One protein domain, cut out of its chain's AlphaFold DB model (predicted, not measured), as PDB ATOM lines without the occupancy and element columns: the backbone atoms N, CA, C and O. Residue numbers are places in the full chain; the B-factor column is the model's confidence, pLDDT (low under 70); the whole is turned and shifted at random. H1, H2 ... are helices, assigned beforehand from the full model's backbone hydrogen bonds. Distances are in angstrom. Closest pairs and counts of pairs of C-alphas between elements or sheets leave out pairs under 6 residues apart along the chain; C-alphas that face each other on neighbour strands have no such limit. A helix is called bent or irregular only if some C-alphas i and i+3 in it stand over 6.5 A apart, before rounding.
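What this domain is: This is residues 24 to 75 of the 178 residues of an uncharacterized protein of Venustampulla echinocandica (UniProt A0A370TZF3). One long bent helix, H1, makes an arm, and two short helices, H2 and H3, make a small loose head at its far end, H2 running across H1b, the second arm of H1. Residues 24 to 40 of H1 stick out from this head and make most of the length. The printed part has 52 residues with three named helices, in the order H1, H2, H3, and no named strand; the class is all helix. The whole is loose, with a radius of gyration of the C-alphas of 13.0 A, and elongated, with spans of 36 by 21 by 19 A.

Where its parts are: H1, residues 24 to 49, begins with C-alpha 24 at (0.479, 30.921, 26.751). By its hydrogen bonds it was assigned as one helix, but it is bent: C-alphas 34 and 37 are 6.6 A apart. Its arm H1a, residues 24 to 34, is 15.3 A from first to last C-alpha, and its arm H1b, residues 37 to 49, is 18.1 A, ending with C-alpha 49 at (-7.816, 51.368, 56.117); residues 35 and 36 belong to neither arm. H2, residues 54 to 63, is 14.2 A long. H3, residues 66 to 73, is 10.5 A long and ends with C-alpha 73 at (-0.594, 51.412, 53.738).

How they stand to each other: The lines of H1a and H1b stand at a shallow tilt of 34 degrees, only just short of steep. H1a is apart from H2 and from H3. H1b and H2 only just touch, with 3 pairs of C-alphas within 8 A, and H1b does so with residues 45 to 46 alone. Their closest C-alphas, those of Thr 46 and Thr 57, are 6.0 A apart, and their lines are about perpendicular, at 82 degrees. H2 and H3 are close but not clearly touching, the closest C-alphas being those of Trp 61 and Phe 69 at 6.3 A; they run opposite ways at a steep tilt of 48 degrees. H3 and H1b are also close but not clearly touching, with the C-alphas of Tyr 73 and Ile 45 closest at 6.4 A; they run the same way at a steep tilt of 58 degrees. In H1a, H1b, H2 and H3 every O i to N i+4 pair is within hydrogen-bond range.

The domain as a whole: The two C-alphas farthest apart are those of Val 24 and Asp 51, at 37.8 A. Residues 24 to 40, which belong to H1, stand free, and so do residues 62 to 68, of which 66 to 68 belong to H3. The links H1 to H2 and H2 to H3 are tight, and the printed part has no cut. The mean pLDDT of the printed part is 88.6, and no printed residue is under 70.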
ATOM      1  N   VAL A  24       1.639  30.219  26.180       91.44
ATOM      2  CA  VAL A  24       0.479  30.921  26.751       91.44
ATOM      3  C   VAL A  24       0.150  30.384  28.142       91.44
ATOM      4  O   VAL A  24      -0.060  31.164  29.067       91.44
ATOM      5  N   THR A  25       0.149  29.061  28.315       87.75
ATOM      6  CA  THR A  25      -0.085  28.419  29.615       87.75
ATOM      7  C   THR A  25       0.964  28.858  30.636       87.75
ATOM      8  O   THR A  25       0.603  29.175  31.768       87.75
ATOM      9  N   SER A  26       2.233  28.962  30.235       87.75
ATOM     10  CA  SER A  26       3.311  29.438  31.109       87.75
ATOM     11  C   SER A  26       3.134  30.904  31.516       87.75
ATOM     12  O   SER A  26       3.292  31.230  32.690       87.75
ATOM     13  N   ILE A  27       2.753  31.788  30.583       92.50
ATOM     14  CA  ILE A  27       2.477  33.204  30.894       92.50
ATOM     15  C   ILE A  27       1.294  33.335  31.855       92.50
ATOM     16  O   ILE A  27       1.363  34.115  32.801       92.50
ATOM     17  N   LEU A  28       0.218  32.575  31.634       92.56
ATOM     18  CA  LEU A  28      -0.956  32.603  32.505       92.56
ATOM     19  C   LEU A  28      -0.626  32.085  33.908       92.56
ATOM     20  O   LEU A  28      -0.987  32.731  34.889       92.56
ATOM     21  N   ALA A  29       0.101  30.971  34.007       90.50
ATOM     22  CA  ALA A  29       0.538  30.422  35.287       90.50
ATOM     23  C   ALA A  29       1.427  31.415  36.051       90.50
ATOM     24  O   ALA A  29       1.176  31.692  37.224       90.50
ATOM     25  N   PHE A  30       2.407  32.017  35.369       90.06
ATOM     26  CA  PHE A  30       3.249  33.056  35.959       90.06
ATOM     27  C   PHE A  30       2.413  34.252  36.423       90.06
ATOM     28  O   PHE A  30       2.548  34.690  37.563       90.06
ATOM     29  N   GLY A  31       1.497  34.727  35.576       92.31
ATOM     30  CA  GLY A  31       0.597  35.831  35.894       92.31
ATOM     31  C   GLY A  31      -0.258  35.564  37.133       92.31
ATOM     32  O   GLY A  31      -0.426  36.462  37.953       92.31
ATOM     33  N   MET A  32      -0.742  34.334  37.321       91.62
ATOM     34  CA  MET A  32      -1.479  33.947  38.528       91.62
ATOM     35  C   MET A  32      -0.578  33.954  39.769       91.62
ATOM     36  O   MET A  32      -0.931  34.576  40.769       91.62
ATOM     37  N   ILE A  33       0.602  33.337  39.696       90.50
ATOM     38  CA  ILE A  33       1.545  33.254  40.825       90.50
ATOM     39  C   ILE A  33       2.038  34.646  41.251       90.50
ATOM     40  O   ILE A  33       2.159  34.929  42.444       90.50
ATOM     41  N   SER A  34       2.311  35.537  40.296       89.38
ATOM     42  CA  SER A  34       2.760  36.900  40.597       89.38
ATOM     43  C   SER A  34       1.613  37.851  40.942       89.38
ATOM     44  O   SER A  34       1.817  38.821  41.664       89.38
ATOM     45  N   GLY A  35       0.421  37.621  40.384       90.38
ATOM     46  CA  GLY A  35      -0.713  38.542  40.470       90.38
ATOM     47  C   GLY A  35      -1.605  38.325  41.689       90.38
ATOM     48  O   GLY A  35      -2.194  39.287  42.181       90.38
ATOM     49  N   LEU A  36      -1.691  37.098  42.212       91.81
ATOM     50  CA  LEU A  36      -2.554  36.790  43.356       91.81
ATOM     51  C   LEU A  36      -2.100  37.477  44.657       91.81
ATOM     52  O   LEU A  36      -2.953  38.091  45.302       91.81
ATOM     53  N   PRO A  37      -0.808  37.483  45.045       92.06
ATOM     54  CA  PRO A  37      -0.396  38.154  46.278       92.06
ATOM     55  C   PRO A  37      -0.671  39.662  46.315       92.06
ATOM     56  O   PRO A  37      -1.243  40.117  47.307       92.06
ATOM     57  N   PRO A  38      -0.382  40.454  45.260       89.69
ATOM     58  CA  PRO A  38      -0.781  41.860  45.213       89.69
ATOM     59  C   PRO A  38      -2.292  42.067  45.341       89.69
ATOM     60  O   PRO A  38      -2.720  43.013  45.999       89.69
ATOM     61  N   VAL A  39      -3.105  41.182  44.755       92.12
ATOM     62  CA  VAL A  39      -4.566  41.241  44.891       92.12
ATOM     63  C   VAL A  39      -4.978  41.006  46.345       92.12
ATOM     64  O   VAL A  39      -5.743  41.793  46.891       92.12
ATOM     65  N   VAL A  40      -4.439  39.982  47.010       93.00
ATOM     66  CA  VAL A  40      -4.727  39.729  48.434       93.00
ATOM     67  C   VAL A  40      -4.275  40.903  49.311       93.00
ATOM     68  O   VAL A  40      -5.013  41.317  50.206       93.00
ATOM     69  N   MET A  41      -3.107  41.490  49.032       90.94
ATOM     70  CA  MET A  41      -2.642  42.697  49.723       90.94
ATOM     71  C   MET A  41      -3.596  43.874  49.506       90.94
ATOM     72  O   MET A  41      -3.912  44.570  50.465       90.94
ATOM     73  N   TRP A  42      -4.106  44.063  48.286       90.19
ATOM     74  CA  TRP A  42      -5.101  45.090  47.982       90.19
ATOM     75  C   TRP A  42      -6.361  44.929  48.836       90.19
ATOM     76  O   TRP A  42      -6.761  45.868  49.520       90.19
ATOM     77  N   PHE A  43      -6.933  43.720  48.882       92.44
ATOM     78  CA  PHE A  43      -8.076  43.420  49.751       92.44
ATOM     79  C   PHE A  43      -7.765  43.693  51.226       92.44
ATOM     80  O   PHE A  43      -8.580  44.298  51.921       92.44
ATOM     81  N   SER A  44      -6.583  43.290  51.700       91.50
ATOM     82  CA  SER A  44      -6.175  43.518  53.088       91.50
ATOM     83  C   SER A  44      -6.080  45.011  53.423       91.50
ATOM     84  O   SER A  44      -6.514  45.411  54.499       91.50
ATOM     85  N   ILE A  45      -5.551  45.833  52.514       92.00
ATOM     86  CA  ILE A  45      -5.438  47.289  52.691       92.00
ATOM     87  C   ILE A  45      -6.820  47.941  52.715       92.00
ATOM     88  O   ILE A  45      -7.113  48.736  53.607       92.00
ATOM     89  N   THR A  46      -7.687  47.585  51.764       92.50
ATOM     90  CA  THR A  46      -9.052  48.121  51.682       92.50
ATOM     91  C   THR A  46      -9.861  47.807  52.943       92.50
ATOM     92  O   THR A  46     -10.557  48.680  53.462       92.50
ATOM     93  N   LEU A  47      -9.731  46.589  53.476       91.69
ATOM     94  CA  LEU A  47     -10.394  46.178  54.717       91.69
ATOM     95  C   LEU A  47      -9.823  46.881  55.957       91.69
ATOM     96  O   LEU A  47     -10.581  47.208  56.864       91.69
ATOM     97  N   ALA A  48      -8.507  47.106  56.010       90.19
ATOM     98  CA  ALA A  48      -7.847  47.668  57.187       90.19
ATOM     99  C   ALA A  48      -7.943  49.201  57.284       90.19
ATOM    100  O   ALA A  48      -7.951  49.736  58.392       90.19
ATOM    101  N   HIS A  49      -7.993  49.910  56.149       90.50
ATOM    102  CA  HIS A  49      -7.816  51.368  56.117       90.50
ATOM    103  C   HIS A  49      -8.943  52.152  55.436       90.50
ATOM    104  O   HIS A  49      -9.008  53.365  55.617       90.50
ATOM    105  N   PHE A  50      -9.811  51.499  54.658       90.94
ATOM    106  CA  PHE A  50     -10.800  52.177  53.809       90.94
ATOM    107  C   PHE A  50     -12.233  51.672  54.031       90.94
ATOM    108  O   PHE A  50     -13.044  51.736  53.113       90.94
ATOM    109  N   ASP A  51     -12.548  51.122  55.210       89.62
ATOM    110  CA  ASP A  51     -13.893  50.633  55.567       89.62
ATOM    111  C   ASP A  51     -14.524  49.697  54.511       89.62
ATOM    112  O   ASP A  51     -15.742  49.622  54.355       89.62
ATOM    113  N   SER A  52     -13.693  48.927  53.798       89.25
ATOM    114  CA  SER A  52     -14.092  48.047  52.686       89.25
ATOM    115  C   SER A  52     -14.527  48.750  51.383       89.25
ATOM    116  O   SER A  52     -15.085  48.091  50.500       89.25
ATOM    117  N   ASP A  53     -14.256  50.048  51.208       92.19
ATOM    118  CA  ASP A  53     -14.500  50.773  49.955       92.19
ATOM    119  C   ASP A  53     -13.313  50.652  48.976       92.19
ATOM    120  O   ASP A  53     -12.257  51.295  49.080       92.19
ATOM    121  N   PHE A  54     -13.517  49.824  47.952       89.75
ATOM    122  CA  PHE A  54     -12.555  49.603  46.871       89.75
ATOM    123  C   PHE A  54     -12.333  50.838  46.001       89.75
ATOM    124  O   PHE A  54     -11.214  51.065  45.532       89.75
ATOM    125  N   SER A  55     -13.379  51.632  45.779       90.19
ATOM    126  CA  SER A  55     -13.310  52.807  44.910       90.19
ATOM    127  C   SER A  55     -12.486  53.904  45.572       90.19
ATOM    128  O   SER A  55     -11.672  54.548  44.908       90.19
ATOM    129  N   GLN A  56     -12.627  54.063  46.889       88.00
ATOM    130  CA  GLN A  56     -11.817  54.998  47.668       88.00
ATOM    131  C   GLN A  56     -10.345  54.575  47.728       88.00
ATOM    132  O   GLN A  56      -9.459  55.413  47.539       88.00
ATOM    133  N   THR A  57     -10.069  53.280  47.920       88.62
ATOM    134  CA  THR A  57      -8.691  52.754  47.895       88.62
ATOM    135  C   THR A  57      -8.034  53.028  46.534       88.62
ATOM    136  O   THR A  57      -6.912  53.532  46.461       88.62
ATOM    137  N   TRP A  58      -8.764  52.770  45.442       88.12
ATOM    138  CA  TRP A  58      -8.313  53.026  44.070       88.12
ATOM    139  C   TRP A  58      -8.060  54.508  43.796       88.12
ATOM    140  O   TRP A  58      -7.004  54.875  43.275       88.12
ATOM    141  N   ALA A  59      -8.992  55.377  44.188       87.94
ATOM    142  CA  ALA A  59      -8.822  56.819  44.057       87.94
ATOM    143  C   ALA A  59      -7.580  57.304  44.820       87.94
ATOM    144  O   ALA A  59      -6.785  58.069  44.279       87.94
ATOM    145  N   THR A  60      -7.367  56.805  46.039       86.94
ATOM    146  CA  THR A  60      -6.218  57.176  46.877       86.94
ATOM    147  C   THR A  60      -4.895  56.713  46.268       86.94
ATOM    148  O   THR A  60      -3.951  57.496  46.218       86.94
ATOM    149  N   TRP A  61      -4.833  55.501  45.702       85.75
ATOM    150  CA  TRP A  61      -3.661  55.010  44.961       85.75
ATOM    151  C   TRP A  61      -3.271  55.908  43.776       85.75
ATOM    152  O   TRP A  61      -2.086  56.086  43.497       85.75
ATOM    153  N   HIS A  62      -4.256  56.468  43.068       84.19
ATOM    154  CA  HIS A  62      -4.010  57.358  41.930       84.19
ATOM    155  C   HIS A  62      -3.663  58.793  42.326       84.19
ATOM    156  O   HIS A  62      -2.905  59.457  41.614       84.19
ATOM    157  N   LEU A  63      -4.253  59.285  43.415       82.69
ATOM    158  CA  LEU A  63      -4.077  60.657  43.887       82.69
ATOM    159  C   LEU A  63      -2.784  60.818  44.690       82.69
ATOM    160  O   LEU A  63      -2.089  61.830  44.559       82.69
ATOM    161  N   GLU A  64      -2.429  59.820  45.494       78.12
ATOM    162  CA  GLU A  64      -1.136  59.760  46.156       78.12
ATOM    163  C   GLU A  64      -0.059  59.255  45.188       78.12
ATOM    164  O   GLU A  64      -0.289  58.425  44.312       78.12
ATOM    165  N   ARG A  65       1.184  59.724  45.341       79.56
ATOM    166  CA  ARG A  65       2.301  59.099  44.617       79.56
ATOM    167  C   ARG A  65       2.427  57.650  45.090       79.56
ATOM    168  O   ARG A  65       2.513  57.431  46.294       79.56
ATOM    169  N   ALA A  66       2.591  56.695  44.172       75.81
ATOM    170  CA  ALA A  66       2.705  55.263  44.496       75.81
ATOM    171  C   ALA A  66       3.677  54.948  45.657       75.81
ATOM    172  O   ALA A  66       3.390  54.118  46.509       75.81
ATOM    173  N   LYS A  67       4.814  55.658  45.751       81.12
ATOM    174  CA  LYS A  67       5.776  55.499  46.860       81.12
ATOM    175  C   LYS A  67       5.210  55.889  48.232       81.12
ATOM    176  O   LYS A  67       5.559  55.257  49.222       81.12
ATOM    177  N   ALA A  68       4.392  56.937  48.294       84.38
ATOM    178  CA  ALA A  68       3.768  57.395  49.532       84.38
ATOM    179  C   ALA A  68       2.718  56.387  50.004       84.38
ATOM    180  O   ALA A  68       2.777  55.959  51.156       84.38
ATOM    181  N   PHE A  69       1.877  55.917  49.080       86.44
ATOM    182  CA  PHE A  69       0.879  54.890  49.358       86.44
ATOM    183  C   PHE A  69       1.526  53.604  49.888       86.44
ATOM    184  O   PHE A  69       1.137  53.091  50.932       86.44
ATOM    185  N   ILE A  70       2.577  53.118  49.215       84.94
ATOM    186  CA  ILE A  70       3.316  51.918  49.640       84.94
ATOM    187  C   ILE A  70       3.880  52.089  51.054       84.94
ATOM    188  O   ILE A  70       3.764  51.194  51.881       84.94
ATOM    189  N   ASN A  71       4.489  53.233  51.356       85.94
ATOM    190  CA  ASN A  71       5.103  53.444  52.664       85.94
ATOM    191  C   ASN A  71       4.073  53.558  53.805       85.94
ATOM    192  O   ASN A  71       4.391  53.262  54.965       85.94
ATOM    193  N   HIS A  72       2.867  54.028  53.484       86.31
ATOM    194  CA  HIS A  72       1.830  54.304  54.468       86.31
ATOM    195  C   HIS A  72       0.901  53.112  54.715       86.31
ATOM    196  O   HIS A  72       0.630  52.814  55.874       86.31
ATOM    197  N   TYR A  73       0.466  52.423  53.656       88.31
ATOM    198  CA  TYR A  73      -0.594  51.412  53.738       88.31
ATOM    199  C   TYR A  73      -0.122  49.976  53.499       88.31
ATOM    200  O   TYR A  73      -0.859  49.045  53.809       88.31
ATOM    201  N   LEU A  74       1.063  49.749  52.915       88.12
ATOM    202  CA  LEU A  74       1.491  48.377  52.639       88.12
ATOM    203  C   LEU A  74       1.765  47.638  53.965       88.12
ATOM    204  O   LEU A  74       2.437  48.215  54.830       88.12
ATOM    205  N   PRO A  75       1.306  46.374  54.110       88.12
ATOM    206  CA  PRO A  75       1.591  45.558  55.284       88.12
ATOM    207  C   PRO A  75       3.075  45.586  55.646       88.12
ATOM    208  O   PRO A  75       3.939  45.599  54.761       88.12
TER     209      PRO A  75